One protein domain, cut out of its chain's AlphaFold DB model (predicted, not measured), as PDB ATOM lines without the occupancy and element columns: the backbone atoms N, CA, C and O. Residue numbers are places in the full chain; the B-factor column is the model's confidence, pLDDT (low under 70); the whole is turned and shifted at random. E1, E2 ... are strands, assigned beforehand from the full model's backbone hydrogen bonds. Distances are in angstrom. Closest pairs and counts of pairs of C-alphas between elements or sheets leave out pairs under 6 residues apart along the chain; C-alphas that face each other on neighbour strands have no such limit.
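What this domain is: This is residues 63 to 164 of the 164 residues of an uncharacterized protein of Anaerotruncus colihominis (UniProt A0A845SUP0). Two sheets lie partly face to face as a loose sandwich: a twisted five-stranded sheet, E4 E5 E8 E9 E10, and a smaller one, E1 E2 E7. Most of their strands run along the long axis, and the small pair E3 and E6 bridges the two layers at one end, where E5 runs on into E6. The printed part has 102 residues, with no named helix and ten named strands, E1 to E10 in order along the chain; its class is all strand. The large sheet, in the order E4 E5 E8 E9 E10, is mixed, and the other two are antiparallel. The whole is only just compact, close to loose, with a radius of gyration of the C-alphas of 15.1 A, and elongated, spanning 54 by 28 by 23 A.

Where its parts are: In the largest sheet, E4 is residues 97 to 103, 19.7 A long, and E5, the longest strand, is residues 109 to 117, 23.2 A, from C-alpha 109 at (3.747, -22.510, 32.899). E8 is residues 143 to 149, 19.1 A; E9 is residues 154 to 158, 12.9 A; E10 is residues 161 to 163, ending with C-alpha 163 at (-12.319, -18.062, 45.732). E1 is residues 70 to 75, 16.5 A, from C-alpha 70 at (-5.674, -5.847, 56.802); E2 is residues 78 to 84, 17.5 A; E7 is residues 132 to 135. E3 is residues 90 to 93 and E6 residues 119 to 122.

How they stand to each other: E5 and E8 are parallel at 16 degrees, with N 114 and O 145 2.8 A apart. E4 and E5 form a hairpin, antiparallel at 160 degrees, with N 100 and O 113 at 2.8 A. E8, E9 and E10 make a meander, each strand the antiparallel neighbour of the one before; N 146 and O 157 are 2.8 A apart, and N 158 and O 161 2.8 A. In the second sheet E2 is the inner strand: N 73 of E1 and O 81 are 2.8 A apart, and N 82 and O 134 of E7 2.9 A. The closest C-alphas of E2 and E10 are those of Gln 78 and Lys 161, 5.6 A apart. E7 and E8 are apart. E3 and E6 are antiparallel at 137 degrees, with N 121 and O 92 at 2.8 A. The closest C-alphas of E3 and E7, those of Val 93 and Met 132, are 6.3 A apart.

The domain as a whole: The two farthest C-alphas, those of Ala 106 and Phe 125, are 53.7 A apart. The printed part has no cut and no long link; E6 to E7 and E7 to E8 are short links, the others tight. The mean pLDDT of the printed part is 84.3, with residues 87 to 91, 123 to 130 and 164 under 70.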
ATOM      1  N   LEU A  63      -1.067 -13.079  61.524       87.94
ATOM      2  CA  LEU A  63      -2.163 -12.133  61.492       87.94
ATOM      3  C   LEU A  63      -3.460 -12.882  61.207       87.94
ATOM      4  O   LEU A  63      -3.460 -13.886  60.496       87.94
ATOM      5  N   ARG A  64      -4.573 -12.373  61.729       88.19
ATOM      6  CA  ARG A  64      -5.901 -12.822  61.303       88.19
ATOM      7  C   ARG A  64      -6.385 -12.002  60.117       88.19
ATOM      8  O   ARG A  64      -6.066 -10.813  60.034       88.19
ATOM      9  N   SER A  65      -7.188 -12.604  59.253       87.88
ATOM     10  CA  SER A  65      -7.749 -11.961  58.063       87.88
ATOM     11  C   SER A  65      -8.677 -10.782  58.389       87.88
ATOM     12  O   SER A  65      -8.778  -9.844  57.603       87.88
ATOM     13  N   ASP A  66      -9.307 -10.807  59.569       86.81
ATOM     14  CA  ASP A  66     -10.201  -9.779  60.115       86.81
ATOM     15  C   ASP A  66      -9.492  -8.761  61.028       86.81
ATOM     16  O   ASP A  66     -10.144  -7.926  61.660       86.81
ATOM     17  N   SER A  67      -8.157  -8.813  61.117       83.62
ATOM     18  CA  SER A  67      -7.393  -7.895  61.969       83.62
ATOM     19  C   SER A  67      -7.506  -6.454  61.476       83.62
ATOM     20  O   SER A  67      -7.406  -6.172  60.279       83.62
ATOM     21  N   ALA A  68      -7.610  -5.515  62.419       74.44
ATOM     22  CA  ALA A  68      -7.487  -4.095  62.123       74.44
ATOM     23  C   ALA A  68      -6.133  -3.835  61.432       74.44
ATOM     24  O   ALA A  68      -5.073  -4.140  61.974       74.44
ATOM     25  N   GLY A  69      -6.180  -3.310  60.205       80.50
ATOM     26  CA  GLY A  69      -4.999  -3.047  59.380       80.50
ATOM     27  C   GLY A  69      -4.838  -3.954  58.159       80.50
ATOM     28  O   GLY A  69      -4.043  -3.596  57.294       80.50
ATOM     29  N   VAL A  70      -5.589  -5.057  58.042       87.62
ATOM     30  CA  VAL A  70      -5.674  -5.847  56.802       87.62
ATOM     31  C   VAL A  70      -6.777  -5.260  55.919       87.62
ATOM     32  O   VAL A  70      -7.946  -5.241  56.291       87.62
ATOM     33  N   GLU A  71      -6.401  -4.759  54.748       89.81
ATOM     34  CA  GLU A  71      -7.297  -4.121  53.787       89.81
ATOM     35  C   GLU A  71      -7.154  -4.793  52.418       89.81
ATOM     36  O   GLU A  71      -6.071  -4.823  51.828       89.81
ATOM     37  N   PHE A  72      -8.267  -5.306  51.891       88.81
ATOM     38  CA  PHE A  72      -8.363  -5.781  50.513       88.81
ATOM     39  C   PHE A  72      -8.841  -4.621  49.645       88.81
ATOM     40  O   PHE A  72      -9.989  -4.189  49.741       88.81
ATOM     41  N   VAL A  73      -7.943  -4.083  48.829       89.94
ATOM     42  CA  VAL A  73      -8.242  -2.990  47.907       89.94
ATOM     43  C   VAL A  73      -8.781  -3.591  46.621       89.94
ATOM     44  O   VAL A  73      -8.106  -4.383  45.960       89.94
ATOM     45  N   THR A  74     -10.008  -3.208  46.285       88.38
ATOM     46  CA  THR A  74     -10.702  -3.668  45.085       88.38
ATOM     47  C   THR A  74     -10.924  -2.528  44.103       88.38
ATOM     48  O   THR A  74     -11.460  -1.490  44.489       88.38
ATOM     49  N   GLU A  75     -10.612  -2.760  42.833       87.75
ATOM     50  CA  GLU A  75     -10.971  -1.904  41.702       87.75
ATOM     51  C   GLU A  75     -11.823  -2.726  40.728       87.75
ATOM     52  O   GLU A  75     -11.511  -3.881  40.447       87.75
ATOM     53  N   ASP A  76     -12.956  -2.176  40.280       84.44
ATOM     54  CA  ASP A  76     -13.884  -2.833  39.342       84.44
ATOM     55  C   ASP A  76     -14.303  -4.271  39.733       84.44
ATOM     56  O   ASP A  76     -14.544  -5.140  38.893       84.44
ATOM     57  N   GLY A  77     -14.403  -4.535  41.040       81.00
ATOM     58  CA  GLY A  77     -14.780  -5.845  41.583       81.00
ATOM     59  C   GLY A  77     -13.656  -6.889  41.589       81.00
ATOM     60  O   GLY A  77     -13.923  -8.057  41.870       81.00
ATOM     61  N   GLN A  78     -12.415  -6.488  41.303       85.12
ATOM     62  CA  GLN A  78     -11.213  -7.310  41.431       85.12
ATOM     63  C   GLN A  78     -10.310  -6.757  42.528       85.12
ATOM     64  O   GLN A  78     -10.112  -5.553  42.637       85.12
ATOM     65  N   ILE A  79      -9.740  -7.633  43.347       87.88
ATOM     66  CA  ILE A  79      -8.690  -7.287  44.298       87.88
ATOM     67  C   ILE A  79      -7.418  -6.996  43.509       87.88
ATOM     68  O   ILE A  79      -6.872  -7.886  42.862       87.88
ATOM     69  N   THR A  80      -6.936  -5.762  43.608       88.50
ATOM     70  CA  THR A  80      -5.694  -5.299  42.975       88.50
ATOM     71  C   THR A  80      -4.554  -5.189  43.978       88.50
ATOM     72  O   THR A  80      -3.381  -5.291  43.616       88.50
ATOM     73  N   CYS A  81      -4.872  -5.017  45.263       88.44
ATOM     74  CA  CYS A  81      -3.868  -4.916  46.308       88.44
ATOM     75  C   CYS A  81      -4.385  -5.453  47.642       88.44
ATOM     76  O   CYS A  81      -5.527  -5.213  48.024       88.44
ATOM     77  N   VAL A  82      -3.516  -6.128  48.386       88.38
ATOM     78  CA  VAL A  82      -3.732  -6.429  49.801       88.38
ATOM     79  C   VAL A  82      -2.744  -5.607  50.611       88.38
ATOM     80  O   VAL A  82      -1.531  -5.809  50.537       88.38
ATOM     81  N   ALA A  83      -3.267  -4.636  51.354       88.12
ATOM     82  CA  ALA A  83      -2.485  -3.778  52.223       88.12
ATOM     83  C   ALA A  83      -2.581  -4.288  53.660       88.12
ATOM     84  O   ALA A  83      -3.666  -4.524  54.180       88.12
ATOM     85  N   VAL A  84      -1.436  -4.431  54.313       86.44
ATOM     86  CA  VAL A  84      -1.350  -4.816  55.717       86.44
ATOM     87  C   VAL A  84      -0.582  -3.735  56.447       86.44
ATOM     88  O   VAL A  84       0.631  -3.588  56.289       86.44
ATOM     89  N   ARG A  85      -1.303  -2.935  57.223       80.50
ATOM     90  CA  ARG A  85      -0.727  -1.879  58.050       80.50
ATOM     91  C   ARG A  85      -0.231  -2.486  59.352       80.50
ATOM     92  O   ARG A  85      -1.005  -3.125  60.060       80.50
ATOM     93  N   GLY A  86       1.031  -2.233  59.691       72.38
ATOM     94  CA  GLY A  86       1.517  -2.494  61.041       72.38
ATOM     95  C   GLY A  86       0.694  -1.687  62.049       72.38
ATOM     96  O   GLY A  86       0.584  -0.468  61.927       72.38
ATOM     97  N   GLN A  87       0.098  -2.362  63.026       69.81
ATOM     98  CA  GLN A  87      -0.637  -1.753  64.133       69.81
ATOM     99  C   GLN A  87      -0.101  -2.307  65.441       69.81
ATOM    100  O   GLN A  87       0.196  -3.491  65.525       69.81
ATOM    101  N   PHE A  88      -0.016  -1.479  66.482       58.34
ATOM    102  CA  PHE A  88       0.416  -1.946  67.798       58.34
ATOM    103  C   PHE A  88      -0.449  -3.133  68.275       58.34
ATOM    104  O   PHE A  88      -1.676  -3.024  68.226       58.34
ATOM    105  N   PRO A  89       0.147  -4.239  68.764       61.03
ATOM    106  CA  PRO A  89       1.571  -4.435  69.089       61.03
ATOM    107  C   PRO A  89       2.467  -4.966  67.943       61.03
ATOM    108  O   PRO A  89       3.653  -5.203  68.160       61.03
ATOM    109  N   TYR A  90       1.929  -5.148  66.735       67.75
ATOM    110  CA  TYR A  90       2.559  -5.738  65.546       67.75
ATOM    111  C   TYR A  90       3.062  -4.665  64.569       67.75
ATOM    112  O   TYR A  90       2.347  -4.200  63.680       67.75
ATOM    113  N   VAL A  91       4.299  -4.218  64.747       67.69
ATOM    114  CA  VAL A  91       4.782  -3.004  64.065       67.69
ATOM    115  C   VAL A  91       5.523  -3.321  62.761       67.69
ATOM    116  O   VAL A  91       5.524  -2.495  61.847       67.69
ATOM    117  N   LEU A  92       6.096  -4.524  62.641       76.50
ATOM    118  CA  LEU A  92       6.793  -4.981  61.439       76.50
ATOM    119  C   LEU A  92       6.027  -6.136  60.791       76.50
ATOM    120  O   LEU A  92       6.097  -7.274  61.245       76.50
ATOM    121  N   VAL A  93       5.291  -5.835  59.723       81.50
ATOM    122  CA  VAL A  93       4.647  -6.861  58.898       81.50
ATOM    123  C   VAL A  93       5.712  -7.522  58.030       81.50
ATOM    124  O   VAL A  93       6.420  -6.843  57.287       81.50
ATOM    125  N   ASN A  94       5.817  -8.843  58.117       83.12
ATOM    126  CA  ASN A  94       6.773  -9.638  57.361       83.12
ATOM    127  C   ASN A  94       6.023 -10.819  56.752       83.12
ATOM    128  O   ASN A  94       5.809 -11.805  57.444       83.12
ATOM    129  N   CYS A  95       5.623 -10.738  55.483       87.38
ATOM    130  CA  CYS A  95       4.914 -11.840  54.835       87.38
ATOM    131  C   CYS A  95       5.850 -12.613  53.894       87.38
ATOM    132  O   CYS A  95       5.973 -12.221  52.727       87.38
ATOM    133  N   PRO A  96       6.526 -13.684  54.359       89.62
ATOM    134  CA  PRO A  96       7.375 -14.488  53.494       89.62
ATOM    135  C   PRO A  96       6.542 -15.132  52.385       89.62
ATOM    136  O   PRO A  96       5.394 -15.531  52.602       89.62
ATOM    137  N   MET A  97       7.153 -15.212  51.205       92.06
ATOM    138  CA  MET A  97       6.533 -15.663  49.967       92.06
ATOM    139  C   MET A  97       7.215 -16.930  49.459       92.06
ATOM    140  O   MET A  97       8.439 -16.981  49.348       92.06
ATOM    141  N   GLU A  98       6.406 -17.903  49.065       94.50
ATOM    142  CA  GLU A  98       6.810 -19.097  48.333       94.50
ATOM    143  C   GLU A  98       6.131 -19.102  46.958       94.50
ATOM    144  O   GLU A  98       4.984 -18.666  46.826       94.50
ATOM    145  N   ASN A  99       6.852 -19.543  45.925       93.50
ATOM    146  CA  ASN A  99       6.328 -19.635  44.564       93.50
ATOM    147  C   ASN A  99       6.289 -21.093  44.124       93.50
ATOM    148  O   ASN A  99       7.328 -21.749  44.116       93.50
ATOM    149  N   ASP A 100       5.127 -21.514  43.645       93.94
ATOM    150  CA  ASP A 100       4.920 -22.772  42.944       93.94
ATOM    151  C   ASP A 100       4.429 -22.503  41.520       93.94
ATOM    152  O   ASP A 100       3.824 -21.470  41.220       93.94
ATOM    153  N   TYR A 101       4.693 -23.452  40.626       93.06
ATOM    154  CA  TYR A 101       4.341 -23.342  39.215       93.06
ATOM    155  C   TYR A 101       3.699 -24.636  38.732       93.06
ATOM    156  O   TYR A 101       4.250 -25.720  38.926       93.06
ATOM    157  N   VAL A 102       2.559 -24.516  38.056       92.75
ATOM    158  CA  VAL A 102       1.918 -25.631  37.356       92.75
ATOM    159  C   VAL A 102       2.299 -25.545  35.888       92.75
ATOM    160  O   VAL A 102       2.116 -24.510  35.244       92.75
ATOM    161  N   GLN A 103       2.834 -26.640  35.357       93.56
ATOM    162  CA  GLN A 103       3.259 -26.739  33.965       93.56
ATOM    163  C   GLN A 103       2.363 -27.703  33.190       93.56
ATOM    164  O   GLN A 103       1.887 -28.702  33.733       93.56
ATOM    165  N   ASP A 104       2.130 -27.396  31.918       91.12
ATOM    166  CA  ASP A 104       1.496 -28.321  30.983       91.12
ATOM    167  C   ASP A 104       2.464 -29.461  30.578       91.12
ATOM    168  O   ASP A 104       3.660 -29.419  30.886       91.12
ATOM    169  N   PRO A 105       1.992 -30.496  29.855       92.06
ATOM    170  CA  PRO A 105       2.861 -31.567  29.360       92.06
ATOM    171  C   PRO A 105       3.955 -31.113  28.377       92.06
ATOM    172  O   PRO A 105       4.875 -31.882  28.104       92.06
ATOM    173  N   ALA A 106       3.853 -29.901  27.822       92.06
ATOM    174  CA  ALA A 106       4.858 -29.296  26.953       92.06
ATOM    175  C   ALA A 106       5.897 -28.464  27.737       92.06
ATOM    176  O   ALA A 106       6.858 -27.979  27.139       92.06
ATOM    177  N   GLY A 107       5.742 -28.338  29.059       88.56
ATOM    178  CA  GLY A 107       6.625 -27.590  29.950       88.56
ATOM    179  C   GLY A 107       6.301 -26.098  30.067       88.56
ATOM    180  O   GLY A 107       7.065 -25.367  30.699       88.56
ATOM    181  N   ASN A 108       5.194 -25.619  29.493       91.00
ATOM    182  CA  ASN A 108       4.781 -24.221  29.628       91.00
ATOM    183  C   ASN A 108       4.088 -24.002  30.973       91.00
ATOM    184  O   ASN A 108       3.240 -24.797  31.382       91.00
ATOM    185  N   VAL A 109       4.413 -22.900  31.651       89.88
ATOM    186  CA  VAL A 109       3.747 -22.510  32.899       89.88
ATOM    187  C   VAL A 109       2.322 -22.063  32.588       89.88
ATOM    188  O   VAL A 109       2.111 -21.100  31.857       89.88
ATOM    189  N   THR A 110       1.350 -22.762  33.161       91.12
ATOM    190  CA  THR A 110      -0.086 -22.483  33.002       91.12
ATOM    191  C   THR A 110      -0.674 -21.776  34.219       91.12
ATOM    192  O   THR A 110      -1.621 -20.997  34.089       91.12
ATOM    193  N   GLU A 111      -0.084 -21.997  35.394       91.81
ATOM    194  CA  GLU A 111      -0.467 -21.334  36.633       91.81
ATOM    195  C   GLU A 111       0.772 -20.992  37.463       91.81
ATOM    196  O   GLU A 111       1.679 -21.812  37.630       91.81
ATOM    197  N   LYS A 112       0.787 -19.774  37.999       92.69
ATOM    198  CA  LYS A 112       1.733 -19.317  39.012       92.69
ATOM    199  C   LYS A 112       0.992 -19.208  40.337       92.69
ATOM    200  O   LYS A 112       0.005 -18.479  40.431       92.69
ATOM    201  N   ILE A 113       1.488 -19.897  41.356       94.25
ATOM    202  CA  ILE A 113       0.913 -19.902  42.698       94.25
ATOM    203  C   ILE A 113       1.887 -19.194  43.642       94.25
ATOM    204  O   ILE A 113       3.014 -19.634  43.837       94.25
ATOM    205  N   CYS A 114       1.444 -18.095  44.239       93.50
ATOM    206  CA  CYS A 114       2.195 -17.316  45.213       93.50
ATOM    207  C   CYS A 114       1.578 -17.517  46.598       93.50
ATOM    208  O   CYS A 114       0.492 -17.003  46.876       93.50
ATOM    209  N   THR A 115       2.262 -18.232  47.485       95.50
ATOM    210  CA  THR A 115       1.800 -18.448  48.859       95.50
ATOM    211  C   THR A 115       2.492 -17.473  49.800       95.50
ATOM    212  O   THR A 115       3.714 -17.481  49.917       95.50
ATOM    213  N   TYR A 116       1.715 -16.651  50.500       93.31
ATOM    214  CA  TYR A 116       2.196 -15.703  51.499       93.31
ATOM    215  C   TYR A 116       1.763 -16.139  52.889       93.31
ATOM    216  O   TYR A 116       0.580 -16.375  53.133       93.31
ATOM    217  N   THR A 117       2.706 -16.198  53.826       93.12
ATOM    218  CA  THR A 117       2.361 -16.360  55.245       93.12
ATOM    219  C   THR A 117       2.141 -14.989  55.856       93.12
ATOM    220  O   THR A 117       3.073 -14.201  55.942       93.12
ATOM    221  N   MET A 118       0.916 -14.682  56.270       90.81
ATOM    222  CA  MET A 118       0.560 -13.361  56.775       90.81
ATOM    223  C   MET A 118       0.946 -13.271  58.246       90.81
ATOM    224  O   MET A 118       0.220 -13.743  59.117       90.81
ATOM    225  N   GLN A 119       2.109 -12.693  58.533       88.69
ATOM    226  CA  GLN A 119       2.638 -12.609  59.892       88.69
ATOM    227  C   GLN A 119       3.286 -11.251  60.166       88.69
ATOM    228  O   GLN A 119       3.642 -10.495  59.259       88.69
ATOM    229  N   ALA A 120       3.427 -10.940  61.446       84.44
ATOM    230  CA  ALA A 120       4.060  -9.722  61.903       84.44
ATOM    231  C   ALA A 120       4.869  -9.964  63.176       84.44
ATOM    232  O   ALA A 120       4.555 -10.834  63.990       84.44
ATOM    233  N   GLU A 121       5.914  -9.170  63.350       80.38
ATOM    234  CA  GLU A 121       6.779  -9.229  64.518       80.38
ATOM    235  C   GLU A 121       6.285  -8.241  65.589       80.38
ATOM    236  O   GLU A 121       5.984  -7.074  65.283       80.38
ATOM    237  N   PRO A 122       6.163  -8.688  66.851       72.94
ATOM    238  CA  PRO A 122       5.799  -7.804  67.946       72.94
ATOM    239  C   PRO A 122       6.926  -6.799  68.220       72.94
ATOM    240  O   PRO A 122       8.096  -7.165  68.291       72.94
ATOM    241  N   SER A 123       6.584  -5.524  68.421       66.44
ATOM    242  CA  SER A 123       7.553  -4.481  68.782       66.44
ATOM    243  C   SER A 123       7.004  -3.594  69.893       66.44
ATOM    244  O   SER A 123       5.901  -3.056  69.803       66.44
ATOM    245  N   PHE A 124       7.788  -3.444  70.961       58.00
ATOM    246  CA  PHE A 124       7.390  -2.719  72.172       58.00
ATOM    247  C   PHE A 124       7.971  -1.301  72.269       58.00
ATOM    248  O   PHE A 124       7.591  -0.555  73.169       58.00
ATOM    249  N   PHE A 125       8.850  -0.887  71.350       54.38
ATOM    250  CA  PHE A 125       9.515   0.417  71.429       54.38
ATOM    251  C   PHE A 125       9.657   1.088  70.064       54.38
ATOM    252  O   PHE A 125      10.538   0.730  69.293       54.38
ATOM    253  N   GLY A 126       8.827   2.106  69.810       52.44
ATOM    254  CA  GLY A 126       9.125   3.243  68.921       52.44
ATOM    255  C   GLY A 126       9.516   2.956  67.467       52.44
ATOM    256  O   GLY A 126       9.990   3.867  66.794       52.44
ATOM    257  N   GLN A 127       9.358   1.729  66.974       55.84
ATOM    258  CA  GLN A 127       9.692   1.389  65.598       55.84
ATOM    259  C   GLN A 127       8.607   1.879  64.633       55.84
ATOM    260  O   GLN A 127       7.434   2.014  64.982       55.84
ATOM    261  N   SER A 128       9.036   2.195  63.412       55.59
ATOM    262  CA  SER A 128       8.172   2.631  62.317       55.59
ATOM    263  C   SER A 128       7.152   1.543  61.984       55.59
ATOM    264  O   SER A 128       7.548   0.404  61.752       55.59
ATOM    265  N   MET A 129       5.865   1.898  61.923       64.81
ATOM    266  CA  MET A 129       4.803   1.017  61.428       64.81
ATOM    267  C   MET A 129       5.061   0.705  59.951       64.81
ATOM    268  O   MET A 129       4.723   1.493  59.065       64.81
ATOM    269  N   ALA A 130       5.692  -0.434  59.676       69.19
ATOM    270  CA  ALA A 130       5.937  -0.872  58.314       69.19
ATOM    271  C   ALA A 130       4.628  -1.420  57.741       69.19
ATOM    272  O   ALA A 130       4.079  -2.409  58.226       69.19
ATOM    273  N   THR A 131       4.102  -0.739  56.725       74.50
ATOM    274  CA  THR A 131       2.949  -1.217  55.961       74.50
ATOM    275  C   THR A 131       3.454  -2.042  54.788       74.50
ATOM    276  O   THR A 131       4.262  -1.555  53.998       74.50
ATOM    277  N   MET A 132       2.953  -3.264  54.653       85.31
ATOM    278  CA  MET A 132       3.187  -4.096  53.482       85.31
ATOM    279  C   MET A 132       2.051  -3.901  52.479       85.31
ATOM    280  O   MET A 132       0.885  -3.810  52.859       85.31
ATOM    281  N   LYS A 133       2.390  -3.833  51.192       88.44
ATOM    282  CA  LYS A 133       1.424  -3.858  50.093       88.44
ATOM    283  C   LYS A 133       1.783  -4.995  49.158       88.44
ATOM    284  O   LYS A 133       2.916  -5.077  48.692       88.44
ATOM    285  N   LEU A 134       0.812  -5.853  48.908       88.62
ATOM    286  CA  LEU A 134       0.931  -6.993  48.024       88.62
ATOM    287  C   LEU A 134       0.081  -6.709  46.795       88.62
ATOM    288  O   LEU A 134      -1.141  -6.632  46.890       88.62
ATOM    289  N   ASN A 135       0.737  -6.493  45.661       88.25
ATOM    290  CA  ASN A 135       0.049  -6.249  44.402       88.25
ATOM    291  C   ASN A 135      -0.429  -7.586  43.838       88.25
ATOM    292  O   ASN A 135       0.354  -8.531  43.717       88.25
ATOM    293  N   ILE A 136      -1.718  -7.654  43.528       87.44
ATOM    294  CA  ILE A 136      -2.343  -8.822  42.924       87.44
ATOM    295  C   ILE A 136      -2.341  -8.603  41.419       87.44
ATOM    296  O   ILE A 136      -2.971  -7.679  40.909       87.44
ATOM    297  N   GLU A 137      -1.602  -9.447  40.713       82.75
ATOM    298  CA  GLU A 137      -1.532  -9.413  39.260       82.75
ATOM    299  C   GLU A 137      -2.653 -10.274  38.676       82.75
ATOM    300  O   GLU A 137      -2.920 -11.388  39.138       82.75
ATOM    301  N   ALA A 138      -3.286  -9.764  37.623       79.50
ATOM    302  CA  ALA A 138      -4.155 -10.538  36.753       79.50
ATOM    303  C   ALA A 138      -3.463 -10.680  35.395       79.50
ATOM    304  O   ALA A 138      -3.011  -9.692  34.816       79.50
ATOM    305  N   SER A 139      -3.367 -11.911  34.895       78.06
ATOM    306  CA  SER A 139      -2.825 -12.206  33.569       78.06
ATOM    307  C   SER A 139      -3.885 -12.895  32.716       78.06
ATOM    308  O   SER A 139      -4.693 -13.677  33.213       78.06
ATOM    309  N   ASN A 140      -3.873 -12.592  31.418       78.31
ATOM    310  CA  ASN A 140      -4.704 -13.271  30.424       78.31
ATOM    311  C   ASN A 140      -4.003 -14.503  29.826       78.31
ATOM    312  O   ASN A 140      -4.639 -15.281  29.122       78.31
ATOM    313  N   GLU A 141      -2.700 -14.656  30.071       82.19
ATOM    314  CA  GLU A 141      -1.863 -15.705  29.476       82.19
ATOM    315  C   GLU A 141      -1.664 -16.896  30.417       82.19
ATOM    316  O   GLU A 141      -1.540 -18.031  29.966       82.19
ATOM    317  N   MET A 142      -1.659 -16.643  31.726       83.88
ATOM    318  CA  MET A 142      -1.519 -17.662  32.762       83.88
ATOM    319  C   MET A 142      -2.428 -17.342  33.941       83.88
ATOM    320  O   MET A 142      -2.772 -16.185  34.183       83.88
ATOM    321  N   THR A 143      -2.798 -18.366  34.702       90.00
ATOM    322  CA  THR A 143      -3.554 -18.167  35.939       90.00
ATOM    323  C   THR A 143      -2.605 -17.709  37.045       90.00
ATOM    324  O   THR A 143      -1.609 -18.371  37.324       90.00
ATOM    325  N   CYS A 144      -2.905 -16.580  37.685       89.62
ATOM    326  CA  CYS A 144      -2.184 -16.099  38.858       89.62
ATOM    327  C   CYS A 144      -3.016 -16.382  40.110       89.62
ATOM    328  O   CYS A 144      -4.069 -15.777  40.327       89.62
ATOM    329  N   THR A 145      -2.524 -17.291  40.943       93.50
ATOM    330  CA  THR A 145      -3.152 -17.680  42.202       93.50
ATOM    331  C   THR A 145      -2.324 -17.151  43.366       93.50
ATOM    332  O   THR A 145      -1.133 -17.418  43.470       93.50
ATOM    333  N   TYR A 146      -2.958 -16.425  44.276       93.56
ATOM    334  CA  TYR A 146      -2.368 -15.929  45.512       93.56
ATOM    335  C   TYR A 146      -3.051 -16.609  46.695       93.56
ATOM    336  O   TYR A 146      -4.272 -16.562  46.820       93.56
ATOM    337  N   ILE A 147      -2.271 -17.239  47.568       94.75
ATOM    338  CA  ILE A 147      -2.763 -17.890  48.785       94.75
ATOM    339  C   ILE A 147      -2.219 -17.110  49.973       94.75
ATOM    340  O   ILE A 147      -1.017 -17.111  50.221       94.75
ATOM    341  N   LEU A 148      -3.095 -16.433  50.706       94.31
ATOM    342  CA  LEU A 148      -2.738 -15.666  51.893       94.31
ATOM    343  C   LEU A 148      -3.088 -16.493  53.129       94.31
ATOM    344  O   LEU A 148      -4.265 -16.662  53.446       94.31
ATOM    345  N   LYS A 149      -2.075 -17.019  53.815       94.50
ATOM    346  CA  LYS A 149      -2.243 -17.834  55.022       94.50
ATOM    347  C   LYS A 149      -2.361 -16.938  56.245       94.50
ATOM    348  O   LYS A 149      -1.355 -16.372  56.680       94.50
ATOM    349  N   PHE A 150      -3.570 -16.804  56.779       92.56
ATOM    350  CA  PHE A 150      -3.822 -16.140  58.057       92.56
ATOM    351  C   PHE A 150      -4.004 -17.174  59.174       92.56
ATOM    352  O   PHE A 150      -4.209 -18.358  58.924       92.56
ATOM    353  N   ALA A 151      -3.954 -16.721  60.425       90.69
ATOM    354  CA  ALA A 151      -4.131 -17.586  61.593       90.69
ATOM    355  C   ALA A 151      -5.538 -18.209  61.687       90.69
ATOM    356  O   ALA A 151      -5.715 -19.261  62.299       90.69
ATOM    357  N   ASP A 152      -6.547 -17.527  61.146       91.69
ATOM    358  CA  ASP A 152      -7.957 -17.919  61.190       91.69
ATOM    359  C   ASP A 152      -8.407 -18.673  59.935       91.69
ATOM    360  O   ASP A 152      -9.216 -19.596  60.043       91.69
ATOM    361  N   LYS A 153      -7.908 -18.281  58.756       92.06
ATOM    362  CA  LYS A 153      -8.243 -18.912  57.476       92.06
ATOM    363  C   LYS A 153      -7.221 -18.613  56.385       92.06
ATOM    364  O   LYS A 153      -6.546 -17.587  56.405       92.06
ATOM    365  N   ASP A 154      -7.215 -19.452  55.360       93.62
ATOM    366  CA  ASP A 154      -6.510 -19.159  54.118       93.62
ATOM    367  C   ASP A 154      -7.438 -18.375  53.180       93.62
ATOM    368  O   ASP A 154      -8.597 -18.738  52.983       93.62
ATOM    369  N   VAL A 155      -6.938 -17.283  52.599       92.00
ATOM    370  CA  VAL A 155      -7.654 -16.511  51.576       92.00
ATOM    371  C   VAL A 155      -7.004 -16.782  50.228       92.00
ATOM    372  O   VAL A 155      -5.857 -16.393  49.998       92.00
ATOM    373  N   LYS A 156      -7.742 -17.437  49.330       93.81
ATOM    374  CA  LYS A 156      -7.296 -17.713  47.966       93.81
ATOM    375  C   LYS A 156      -7.840 -16.652  47.015       93.81
ATOM    376  O   LYS A 156      -9.044 -16.424  46.953       93.81
ATOM    377  N   ILE A 157      -6.952 -16.020  46.258       92.00
ATOM    378  CA  ILE A 157      -7.284 -15.031  45.234       92.00
ATOM    379  C   ILE A 157      -6.779 -15.560  43.896       92.00
ATOM    380  O   ILE A 157      -5.589 -15.807  43.742       92.00
ATOM    381  N   VAL A 158      -7.667 -15.729  42.924       90.69
ATOM    382  CA  VAL A 158      -7.333 -16.204  41.577       90.69
ATOM    383  C   VAL A 158      -7.682 -15.108  40.585       90.69
ATOM    384  O   VAL A 158      -8.842 -14.699  40.509       90.69
ATOM    385  N   ASN A 159      -6.686 -14.610  39.848       88.12
ATOM    386  CA  ASN A 159      -6.839 -13.514  38.882       88.12
ATOM    387  C   ASN A 159      -7.652 -12.334  39.455       88.12
ATOM    388  O   ASN A 159      -8.624 -11.874  38.855       88.12
ATOM    389  N   GLY A 160      -7.309 -11.904  40.672       83.50
ATOM    390  CA  GLY A 160      -7.980 -10.796  41.356       83.50
ATOM    391  C   GLY A 160      -9.326 -11.131  42.011       83.50
ATOM    392  O   GLY A 160      -9.933 -10.248  42.604       83.50
ATOM    393  N   LYS A 161      -9.827 -12.371  41.972       87.38
ATOM    394  CA  LYS A 161     -11.094 -12.744  42.631       87.38
ATOM    395  C   LYS A 161     -10.873 -13.674  43.811       87.38
ATOM    396  O   LYS A 161     -10.140 -14.649  43.683       87.38
ATOM    397  N   VAL A 162     -11.533 -13.402  44.937       86.88
ATOM    398  CA  VAL A 162     -11.554 -14.344  46.068       86.88
ATOM    399  C   VAL A 162     -12.306 -15.599  45.650       86.88
ATOM    400  O   VAL A 162     -13.407 -15.511  45.106       86.88
ATOM    401  N   VAL A 163     -11.701 -16.751  45.905       84.38
ATOM    402  CA  VAL A 163     -12.319 -18.062  45.732       84.38
ATOM    403  C   VAL A 163     -12.458 -18.654  47.133       84.38
ATOM    404  O   VAL A 163     -11.442 -18.888  47.787       84.38
ATOM    405  N   GLU A 164     -13.701 -18.782  47.607       62.56
ATOM    406  CA  GLU A 164     -14.041 -19.410  48.899       62.56
ATOM    407  C   GLU A 164     -13.856 -20.931  48.878       62.56
ATOM    408  O   GLU A 164     -14.108 -21.551  47.815       62.56
TER     409      GLU A 164